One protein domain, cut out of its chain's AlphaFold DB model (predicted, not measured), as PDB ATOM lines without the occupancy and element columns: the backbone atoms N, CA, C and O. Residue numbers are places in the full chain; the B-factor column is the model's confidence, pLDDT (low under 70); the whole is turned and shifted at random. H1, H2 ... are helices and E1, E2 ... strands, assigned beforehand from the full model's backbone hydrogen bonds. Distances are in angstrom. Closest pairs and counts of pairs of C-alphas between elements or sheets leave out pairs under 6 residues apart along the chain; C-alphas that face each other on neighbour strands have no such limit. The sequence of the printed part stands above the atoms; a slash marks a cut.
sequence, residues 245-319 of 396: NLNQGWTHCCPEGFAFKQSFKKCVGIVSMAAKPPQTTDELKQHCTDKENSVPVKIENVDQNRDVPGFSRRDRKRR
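What this domain is: This is residues 245 to 319 of the 396 residues of an uncharacterized protein of Steinernema carpocapsae (UniProt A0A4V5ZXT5). A small hairpin of two short strands, E2 and E3, lies near the middle with E1 close by; the chain loops out to H1 at one end and returns to H2, near the hairpin's turn. Residues 311 to 319, with H3 among them, stick out as a free arm. The printed part has 75 residues, with three named strands, then three named helices; E2 and E3 make an antiparallel sheet. The class is mixed, helices and strands, with 32 residues, under half, in named elements. It is only just compact, close to loose, with a radius of gyration of the C-alphas of 13.5 A and spans of 37 by 35 by 21 A.

Where its parts are: E1 is residues 253 to 255, its first C-alpha at (177.933, 229.892, 122.153). E2 is residues 258 to 261, and E3 residues 266 to 269, 9.8 A long. H1 is residues 281 to 289, 12.1 A long. H2 is residues 302 to 307 and H3 residues 314 to 319, ending at C-alpha 319 (212.123, 226.309, 126.974).

How they stand to each other: E2 and E3 form a hairpin, antiparallel at 137 degrees, with N 259 and O 268 2.9 A apart, within hydrogen-bond range. E1 pairs with no named strand; residues 253 to 254 of it pair antiparallel with residues 245 to 246. The closest C-alphas of E1 and E3, Cys 254 and Cys 267, are 5.7 A apart. Those of E2 and H2, Lys 261 and Asp 307, are 6.6 A apart. H1 and H2 are apart, as are H2 and H3. In H1, H2 and H3 every O i to N i+4 pair is within hydrogen-bond range.

The domain as a whole: The farthest C-alphas, Gly 249 and Gln 279, are 37.2 A apart. The printed part has no cut. The links E3 to H1 and H1 to H2 are long. Residues 309 to 319 have pLDDT under 70.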
ATOM      1  N   ASN A 245     178.708 232.930 126.291       94.38
ATOM      2  CA  ASN A 245     179.387 233.934 125.494       94.38
ATOM      3  C   ASN A 245     179.567 233.449 124.056       94.38
ATOM      4  O   ASN A 245     179.809 232.267 123.792       94.38
ATOM      5  N   LEU A 246     179.451 234.388 123.119       95.38
ATOM      6  CA  LEU A 246     179.754 234.144 121.717       95.38
ATOM      7  C   LEU A 246     181.272 234.065 121.541       95.38
ATOM      8  O   LEU A 246     181.992 234.989 121.923       95.38
ATOM      9  N   ASN A 247     181.767 232.974 120.961       90.00
ATOM     10  CA  ASN A 247     183.188 232.873 120.643       90.00
ATOM     11  C   ASN A 247     183.554 233.781 119.469       90.00
ATOM     12  O   ASN A 247     182.931 233.720 118.413       90.00
ATOM     13  N   GLN A 248     184.597 234.596 119.636       80.38
ATOM     14  CA  GLN A 248     185.065 235.507 118.589       80.38
ATOM     15  C   GLN A 248     185.387 234.740 117.298       80.38
ATOM     16  O   GLN A 248     186.181 233.798 117.309       80.38
ATOM     17  N   GLY A 249     184.766 235.154 116.191       80.00
ATOM     18  CA  GLY A 249     184.953 234.555 114.865       80.00
ATOM     19  C   GLY A 249     184.107 233.310 114.578       80.00
ATOM     20  O   GLY A 249     184.205 232.777 113.477       80.00
ATOM     21  N   TRP A 250     183.269 232.857 115.518       81.56
ATOM     22  CA  TRP A 250     182.439 231.659 115.359       81.56
ATOM     23  C   TRP A 250     180.973 231.928 115.713       81.56
ATOM     24  O   TRP A 250     180.659 232.817 116.497       81.56
ATOM     25  N   THR A 251     180.067 231.110 115.178       92.06
ATOM     26  CA  THR A 251     178.623 231.128 115.487       92.06
ATOM     27  C   THR A 251     178.262 230.344 116.753       92.06
ATOM     28  O   THR A 251     177.085 230.175 117.066       92.06
ATOM     29  N   HIS A 252     179.260 229.843 117.488       94.12
ATOM     30  CA  HIS A 252     179.061 228.962 118.636       94.12
ATOM     31  C   HIS A 252     179.067 229.722 119.966       94.12
ATOM     32  O   HIS A 252     180.002 230.463 120.291       94.12
ATOM     33  N   CYS A 253     178.039 229.458 120.768       96.44
ATOM     34  CA  CYS A 253     177.933 229.892 122.153       96.44
ATOM     35  C   CYS A 253     178.642 228.882 123.063       96.44
ATOM     36  O   CYS A 253     178.369 227.686 122.973       96.44
ATOM     37  N   CYS A 254     179.501 229.350 123.968       96.00
ATOM     38  CA  CYS A 254     180.084 228.515 125.021       96.00
ATOM     39  C   CYS A 254     179.801 229.106 126.404       96.00
ATOM     40  O   CYS A 254     179.660 230.327 126.499       96.00
ATOM     41  N   PRO A 255     179.737 228.278 127.463       95.31
ATOM     42  CA  PRO A 255     179.650 228.781 128.829       95.31
ATOM     43  C   PRO A 255     180.804 229.738 129.143       95.31
ATOM     44  O   PRO A 255     181.864 229.692 128.507       95.31
ATOM     45  N   GLU A 256     180.616 230.608 130.128       91.31
ATOM     46  CA  GLU A 256     181.682 231.495 130.587       91.31
ATOM     47  C   GLU A 256     182.949 230.710 130.987       91.31
ATOM     48  O   GLU A 256     182.885 229.669 131.634       91.31
ATOM     49  N   GLY A 257     184.123 231.178 130.546       90.06
ATOM     50  CA  GLY A 257     185.402 230.479 130.749       90.06
ATOM     51  C   GLY A 257     185.713 229.365 129.736       90.06
ATOM     52  O   GLY A 257     186.821 228.824 129.750       90.06
ATOM     53  N   PHE A 258     184.794 229.056 128.816       93.12
ATOM     54  CA  PHE A 258     185.003 228.084 127.743       93.12
ATOM     55  C   PHE A 258     185.119 228.774 126.381       93.12
ATOM     56  O   PHE A 258     184.435 229.754 126.089       93.12
ATOM     57  N   ALA A 259     185.952 228.213 125.505       92.62
ATOM     58  CA  ALA A 259     186.087 228.662 124.126       92.62
ATOM     59  C   ALA A 259     185.818 227.517 123.150       92.62
ATOM     60  O   ALA A 259     186.286 226.397 123.358       92.62
ATOM     61  N   PHE A 260     185.092 227.782 122.067       93.56
ATOM     62  CA  PHE A 260     184.874 226.787 121.023       93.56
ATOM     63  C   PHE A 260     186.197 226.497 120.315       93.56
ATOM     64  O   PHE A 260     186.886 227.414 119.860       93.56
ATOM     65  N   LYS A 261     186.572 225.219 120.243       92.56
ATOM     66  CA  LYS A 261     187.799 224.772 119.584       92.56
ATOM     67  C   LYS A 261     187.459 223.893 118.401       92.56
ATOM     68  O   LYS A 261     186.886 222.819 118.572       92.56
ATOM     69  N   GLN A 262     187.870 224.328 117.213       91.75
ATOM     70  CA  GLN A 262     187.565 223.635 115.964       91.75
ATOM     71  C   GLN A 262     188.130 222.209 115.937       91.75
ATOM     72  O   GLN A 262     187.431 221.289 115.519       91.75
ATOM     73  N   SER A 263     189.351 221.999 116.441       93.81
ATOM     74  CA  SER A 263     189.975 220.665 116.530       93.81
ATOM     75  C   SER A 263     189.235 219.687 117.453       93.81
ATOM     76  O   SER A 263     189.295 218.475 117.242       93.81
ATOM     77  N   PHE A 264     188.511 220.196 118.455       94.25
ATOM     78  CA  PHE A 264     187.678 219.391 119.354       94.25
ATOM     79  C   PHE A 264     186.210 219.345 118.919       94.25
ATOM     80  O   PHE A 264     185.467 218.489 119.396       94.25
ATOM     81  N   LYS A 265     185.779 220.277 118.055       94.19
ATOM     82  CA  LYS A 265     184.372 220.544 117.703       94.19
ATOM     83  C   LYS A 265     183.478 220.729 118.940       94.19
ATOM     84  O   LYS A 265     182.311 220.344 118.936       94.19
ATOM     85  N   LYS A 266     184.046 221.266 120.025       95.12
ATOM     86  CA  LYS A 266     183.416 221.415 121.348       95.12
ATOM     87  C   LYS A 266     183.888 222.698 122.033       95.12
ATOM     88  O   LYS A 266     184.929 223.258 121.683       95.12
ATOM     89  N   CYS A 267     183.131 223.138 123.034       94.62
ATOM     90  CA  CYS A 267     183.558 224.166 123.977       94.62
ATOM     91  C   CYS A 267     184.578 223.574 124.953       94.62
ATOM     92  O   CYS A 267     184.266 222.625 125.667       94.62
ATOM     93  N   VAL A 268     185.790 224.125 124.978       94.31
ATOM     94  CA  VAL A 268     186.877 223.682 125.856       94.31
ATOM     95  C   VAL A 268     187.302 224.852 126.735       94.31
ATOM     96  O   VAL A 268     187.638 225.929 126.237       94.31
ATOM     97  N   GLY A 269     187.267 224.633 128.044       92.62
ATOM     98  CA  GLY A 269     187.727 225.560 129.072       92.62
ATOM     99  C   GLY A 269     188.902 224.952 129.828       92.62
ATOM    100  O   GLY A 269     189.055 223.731 129.876       92.62
ATOM    101  N   ILE A 270     189.752 225.803 130.398       89.19
ATOM    102  CA  ILE A 270     190.821 225.361 131.296       89.19
ATOM    103  C   ILE A 270     190.323 225.568 132.717       89.19
ATOM    104  O   ILE A 270     190.078 226.699 133.135       89.19
ATOM    105  N   VAL A 271     190.186 224.471 133.454       87.19
ATOM    106  CA  VAL A 271     189.844 224.506 134.873       87.19
ATOM    107  C   VAL A 271     191.142 224.498 135.672       87.19
ATOM    108  O   VAL A 271     191.935 223.562 135.574       87.19
ATOM    109  N   SER A 272     191.378 225.553 136.452       85.31
ATOM    110  CA  SER A 272     192.473 225.576 137.420       85.31
ATOM    111  C   SER A 272     192.191 224.555 138.518       85.31
ATOM    112  O   SER A 272     191.181 224.656 139.212       85.31
ATOM    113  N   MET A 273     193.078 223.575 138.668       83.88
ATOM    114  CA  MET A 273     192.999 222.595 139.750       83.88
ATOM    115  C   MET A 273     193.554 223.190 141.050       83.88
ATOM    116  O   MET A 273     194.372 224.113 141.024       83.88
ATOM    117  N   ALA A 274     193.106 222.659 142.190       80.19
ATOM    118  CA  ALA A 274     193.688 222.975 143.490       80.19
ATOM    119  C   ALA A 274     195.173 222.561 143.550       80.19
ATOM    120  O   ALA A 274     195.682 221.868 142.671       80.19
ATOM    121  N   ALA A 275     195.878 222.957 144.615       84.38
ATOM    122  CA  ALA A 275     197.312 222.686 144.772       84.38
ATOM    123  C   ALA A 275     197.690 221.189 144.700       84.38
ATOM    124  O   ALA A 275     198.841 220.867 144.415       84.38
ATOM    125  N   LYS A 276     196.739 220.278 144.952       90.56
ATOM    126  CA  LYS A 276     196.923 218.832 144.803       90.56
ATOM    127  C   LYS A 276     196.223 218.351 143.523       90.56
ATOM    128  O   LYS A 276     195.020 218.575 143.401       90.56
ATOM    129  N   PRO A 277     196.941 217.706 142.586       88.81
ATOM    130  CA  PRO A 277     196.329 217.152 141.384       88.81
ATOM    131  C   PRO A 277     195.411 215.968 141.742       88.81
ATOM    132  O   PRO A 277     195.742 215.224 142.676       88.81
ATOM    133  N   PRO A 278     194.300 215.771 141.006       91.81
ATOM    134  CA  PRO A 278     193.412 214.632 141.216       91.81
ATOM    135  C   PRO A 278     194.190 213.326 141.029       91.81
ATOM    136  O   PRO A 278     194.938 213.175 140.061       91.81
ATOM    137  N   GLN A 279     194.039 212.404 141.975       95.19
ATOM    138  CA  GLN A 279     194.713 211.103 141.977       95.19
ATOM    139  C   GLN A 279     193.927 210.057 141.192       95.19
ATOM    140  O   GLN A 279     194.497 209.087 140.695       95.19
ATOM    141  N   THR A 280     192.616 210.256 141.066       95.69
ATOM    142  CA  THR A 280     191.724 209.329 140.376       95.69
ATOM    143  C   THR A 280     190.984 210.015 139.234       95.69
ATOM    144  O   THR A 280     190.761 211.229 139.218       95.69
ATOM    145  N   THR A 281     190.571 209.220 138.248       92.62
ATOM    146  CA  THR A 281     189.737 209.701 137.139       92.62
ATOM    147  C   THR A 281     188.404 210.257 137.638       92.62
ATOM    148  O   THR A 281     187.865 211.183 137.033       92.62
ATOM    149  N   ASP A 282     187.875 209.717 138.735       94.88
ATOM    150  CA  ASP A 282     186.597 210.151 139.293       94.88
ATOM    151  C   ASP A 282     186.724 211.500 140.006       94.88
ATOM    152  O   ASP A 282     185.874 212.361 139.801       94.88
ATOM    153  N   GLU A 283     187.835 211.758 140.704       93.62
ATOM    154  CA  GLU A 283     188.155 213.099 141.217       93.62
ATOM    155  C   GLU A 283     188.262 214.131 140.083       93.62
ATOM    156  O   GLU A 283     187.723 215.233 140.185       93.62
ATOM    157  N   LEU A 284     188.911 213.775 138.967       92.38
ATOM    158  CA  LEU A 284     189.006 214.658 137.801       92.38
ATOM    159  C   LEU A 284     187.629 214.937 137.180       92.38
ATOM    160  O   LEU A 284     187.315 216.086 136.862       92.38
ATOM    161  N   LYS A 285     186.805 213.898 137.000       93.56
ATOM    162  CA  LYS A 285     185.438 214.049 136.486       93.56
ATOM    163  C   LYS A 285     184.598 214.918 137.410       93.56
ATOM    164  O   LYS A 285     183.892 215.784 136.902       93.56
ATOM    165  N   GLN A 286     184.693 214.722 138.725       93.19
ATOM    166  CA  GLN A 286     183.961 215.526 139.698       93.19
ATOM    167  C   GLN A 286     184.365 217.000 139.588       93.19
ATOM    168  O   GLN A 286     183.503 217.852 139.403       93.19
ATOM    169  N   HIS A 287     185.669 217.294 139.545       91.00
ATOM    170  CA  HIS A 287     186.166 218.661 139.368       91.00
ATOM    171  C   HIS A 287     185.678 219.341 138.081       91.00
ATOM    172  O   HIS A 287     185.410 220.543 138.085       91.00
ATOM    173  N   CYS A 288     185.575 218.604 136.972       92.50
ATOM    174  CA  CYS A 288     184.988 219.132 135.741       92.50
ATOM    175  C   CYS A 288     183.467 219.303 135.864       92.50
ATOM    176  O   CYS A 288     182.938 220.327 135.437       92.50
ATOM    177  N   THR A 289     182.771 218.347 136.478       93.06
ATOM    178  CA  THR A 289     181.309 218.381 136.640       93.06
ATOM    179  C   THR A 289     180.883 219.587 137.477       93.06
ATOM    180  O   THR A 289     179.951 220.295 137.106       93.06
ATOM    181  N   ASP A 290     181.641 219.914 138.525       89.94
ATOM    182  CA  ASP A 290     181.407 221.096 139.367       89.94
ATOM    183  C   ASP A 290     181.526 222.425 138.588       89.94
ATOM    184  O   ASP A 290     181.054 223.472 139.035       89.94
ATOM    185  N   LYS A 291     182.162 222.411 137.408       88.69
ATOM    186  CA  LYS A 291     182.254 223.546 136.485       88.69
ATOM    187  C   LYS A 291     181.305 223.348 135.311       88.69
ATOM    188  O   LYS A 291     181.663 222.721 134.319       88.69
ATOM    189  N   GLU A 292     180.112 223.932 135.410       89.12
ATOM    190  CA  GLU A 292     179.111 223.955 134.328       89.12
ATOM    191  C   GLU A 292     178.703 222.550 133.830       89.12
ATOM    192  O   GLU A 292     178.393 222.375 132.652       89.12
ATOM    193  N   ASN A 293     178.725 221.529 134.702       93.12
ATOM    194  CA  ASN A 293     178.475 220.127 134.335       93.12
ATOM    195  C   ASN A 293     179.392 219.632 133.201       93.12
ATOM    196  O   ASN A 293     178.982 218.853 132.336       93.12
ATOM    197  N   SER A 294     180.634 220.126 133.164       94.56
ATOM    198  CA  SER A 294     181.584 219.784 132.110       94.56
ATOM    199  C   SER A 294     182.204 218.400 132.313       94.56
ATOM    200  O   SER A 294     182.225 217.845 133.409       94.56
ATOM    201  N   VAL A 295     182.746 217.833 131.234       95.69
ATOM    202  CA  VAL A 295     183.438 216.537 131.253       95.69
ATOM    203  C   VAL A 295     184.888 216.699 130.803       95.69
ATOM    204  O   VAL A 295     185.157 217.506 129.904       95.69
ATOM    205  N   PRO A 296     185.836 215.935 131.378       94.81
ATOM    206  CA  PRO A 296     187.222 215.979 130.939       94.81
ATOM    207  C   PRO A 296     187.326 215.549 129.471       94.81
ATOM    208  O   PRO A 296     186.698 214.580 129.039       94.81
ATOM    209  N   VAL A 297     188.134 216.273 128.694       95.12
ATOM    210  CA  VAL A 297     188.367 215.986 127.274       95.12
ATOM    211  C   VAL A 297     189.739 215.346 127.078       95.12
ATOM    212  O   VAL A 297     190.737 215.801 127.637       95.12
ATOM    213  N   LYS A 298     189.799 214.279 126.277       94.69
ATOM    214  CA  LYS A 298     191.053 213.636 125.873       94.69
ATOM    215  C   LYS A 298     191.660 214.383 124.681       94.69
ATOM    216  O   LYS A 298     190.936 214.778 123.773       94.69
ATOM    217  N   ILE A 299     192.981 214.547 124.684       94.94
ATOM    218  CA  ILE A 299     193.747 215.073 123.549       94.94
ATOM    219  C   ILE A 299     194.239 213.882 122.720       94.94
ATOM    220  O   ILE A 299     195.002 213.055 123.213       94.94
ATOM    221  N   GLU A 300     193.787 213.783 121.475       96.38
ATOM    222  CA  GLU A 300     194.019 212.635 120.589       96.38
ATOM    223  C   GLU A 300     195.044 212.921 119.489       96.38
ATOM    224  O   GLU A 300     195.619 211.996 118.922       96.38
ATOM    225  N   ASN A 301     195.283 214.192 119.167       95.44
ATOM    226  CA  ASN A 301     196.187 214.578 118.090       95.44
ATOM    227  C   ASN A 301     196.905 215.909 118.364       95.44
ATOM    228  O   ASN A 301     196.609 216.647 119.308       95.44
ATOM    229  N   VAL A 302     197.887 216.202 117.511       91.69
ATOM    230  CA  VAL A 302     198.744 217.390 117.621       91.69
ATOM    231  C   VAL A 302     197.948 218.688 117.455       91.69
ATOM    232  O   VAL A 302     198.265 219.674 118.121       91.69
ATOM    233  N   ASP A 303     196.904 218.698 116.623       92.69
ATOM    234  CA  ASP A 303     196.080 219.889 116.398       92.69
ATOM    235  C   ASP A 303     195.247 220.244 117.636       92.69
ATOM    236  O   ASP A 303     195.236 221.400 118.056       92.69
ATOM    237  N   GLN A 304     194.639 219.250 118.287       94.25
ATOM    238  CA  GLN A 304     193.963 219.417 119.575       94.25
ATOM    239  C   GLN A 304     194.922 219.935 120.651       94.25
ATOM    240  O   GLN A 304     194.609 220.891 121.357       94.25
ATOM    241  N   ASN A 305     196.130 219.366 120.735       91.56
ATOM    242  CA  ASN A 305     197.149 219.834 121.676       91.56
ATOM    243  C   ASN A 305     197.566 221.293 121.410       91.56
ATOM    244  O   ASN A 305     197.874 222.043 122.336       91.56
ATOM    245  N   ARG A 306     197.573 221.717 120.139       90.19
ATOM    246  CA  ARG A 306     197.889 223.096 119.742       90.19
ATOM    247  C   ARG A 306     196.776 224.084 120.107       90.19
ATOM    248  O   ARG A 306     197.084 225.239 120.402       90.19
ATOM    249  N   ASP A 307     195.523 223.642 120.102       88.38
ATOM    250  CA  ASP A 307     194.343 224.495 120.278       88.38
ATOM    251  C   ASP A 307     193.973 224.798 121.741       88.38
ATOM    252  O   ASP A 307     193.217 225.747 121.982       88.38
ATOM    253  N   VAL A 308     194.506 224.052 122.719       88.19
ATOM    254  CA  VAL A 308     194.337 224.320 124.162       88.19
ATOM    255  C   VAL A 308     195.258 225.486 124.576       88.19
ATOM    256  O   VAL A 308     196.465 225.297 124.767       88.19
ATOM    257  N   PRO A 309     194.759 226.732 124.717       65.19
ATOM    258  CA  PRO A 309     195.607 227.891 124.949       65.19
ATOM    259  C   PRO A 309     195.848 228.045 126.448       65.19
ATOM    260  O   PRO A 309     195.003 228.551 127.172       65.19
ATOM    261  N   GLY A 310     197.023 227.630 126.909       59.62
ATOM    262  CA  GLY A 310     197.427 227.787 128.312       59.62
ATOM    263  C   GLY A 310     198.848 227.311 128.584       59.62
ATOM    264  O   GLY A 310     199.585 227.962 129.314       59.62
ATOM    265  N   PHE A 311     199.301 226.268 127.886       50.12
ATOM    266  CA  PHE A 311     200.658 225.742 128.075       50.12
ATOM    267  C   PHE A 311     201.750 226.548 127.358       50.12
ATOM    268  O   PHE A 311     202.925 226.478 127.695       50.12
ATOM    269  N   SER A 312     201.410 227.334 126.334       51.00
ATOM    270  CA  SER A 312     202.408 227.600 125.297       51.00
ATOM    271  C   SER A 312     203.044 228.996 125.261       51.00
ATOM    272  O   SER A 312     203.942 229.189 124.443       51.00
ATOM    273  N   ARG A 313     202.659 229.980 126.087       53.12
ATOM    274  CA  ARG A 313     203.359 231.291 126.090       53.12
ATOM    275  C   ARG A 313     204.304 231.497 127.274       53.12
ATOM    276  O   ARG A 313     205.377 232.059 127.063       53.12
ATOM    277  N   ARG A 314     203.980 231.002 128.474       51.09
ATOM    278  CA  ARG A 314     204.905 231.066 129.623       51.09
ATOM    279  C   ARG A 314     205.959 229.950 129.580       51.09
ATOM    280  O   ARG A 314     207.141 230.263 129.709       51.09
ATOM    281  N   ASP A 315     205.598 228.718 129.210       51.03
ATOM    282  CA  ASP A 315     206.591 227.630 129.121       51.03
ATOM    283  C   ASP A 315     207.442 227.660 127.850       51.03
ATOM    284  O   ASP A 315     208.597 227.241 127.881       51.03
ATOM    285  N   ARG A 316     206.959 228.237 126.735       51.97
ATOM    286  CA  ARG A 316     207.838 228.476 125.572       51.97
ATOM    287  C   ARG A 316     208.887 229.557 125.837       51.97
ATOM    288  O   ARG A 316     209.935 229.500 125.205       51.97
ATOM    289  N   LYS A 317     208.650 230.509 126.754       53.66
ATOM    290  CA  LYS A 317     209.702 231.447 127.190       53.66
ATOM    291  C   LYS A 317     210.767 230.737 128.033       53.66
ATOM    292  O   LYS A 317     211.940 230.985 127.799       53.66
ATOM    293  N   ARG A 318     210.388 229.795 128.911       53.09
ATOM    294  CA  ARG A 318     211.352 228.974 129.674       53.09
ATOM    295  C   ARG A 318     212.117 227.979 128.794       53.09
ATOM    296  O   ARG A 318     213.336 227.968 128.816       53.09
ATOM    297  N   ARG A 319     211.446 227.247 127.898       52.31
ATOM    298  CA  ARG A 319     212.123 226.309 126.974       52.31
ATOM    299  C   ARG A 319     212.956 226.977 125.873       52.31
ATOM    300  O   ARG A 319     213.747 226.299 125.226       52.31
TER     301      ARG A 319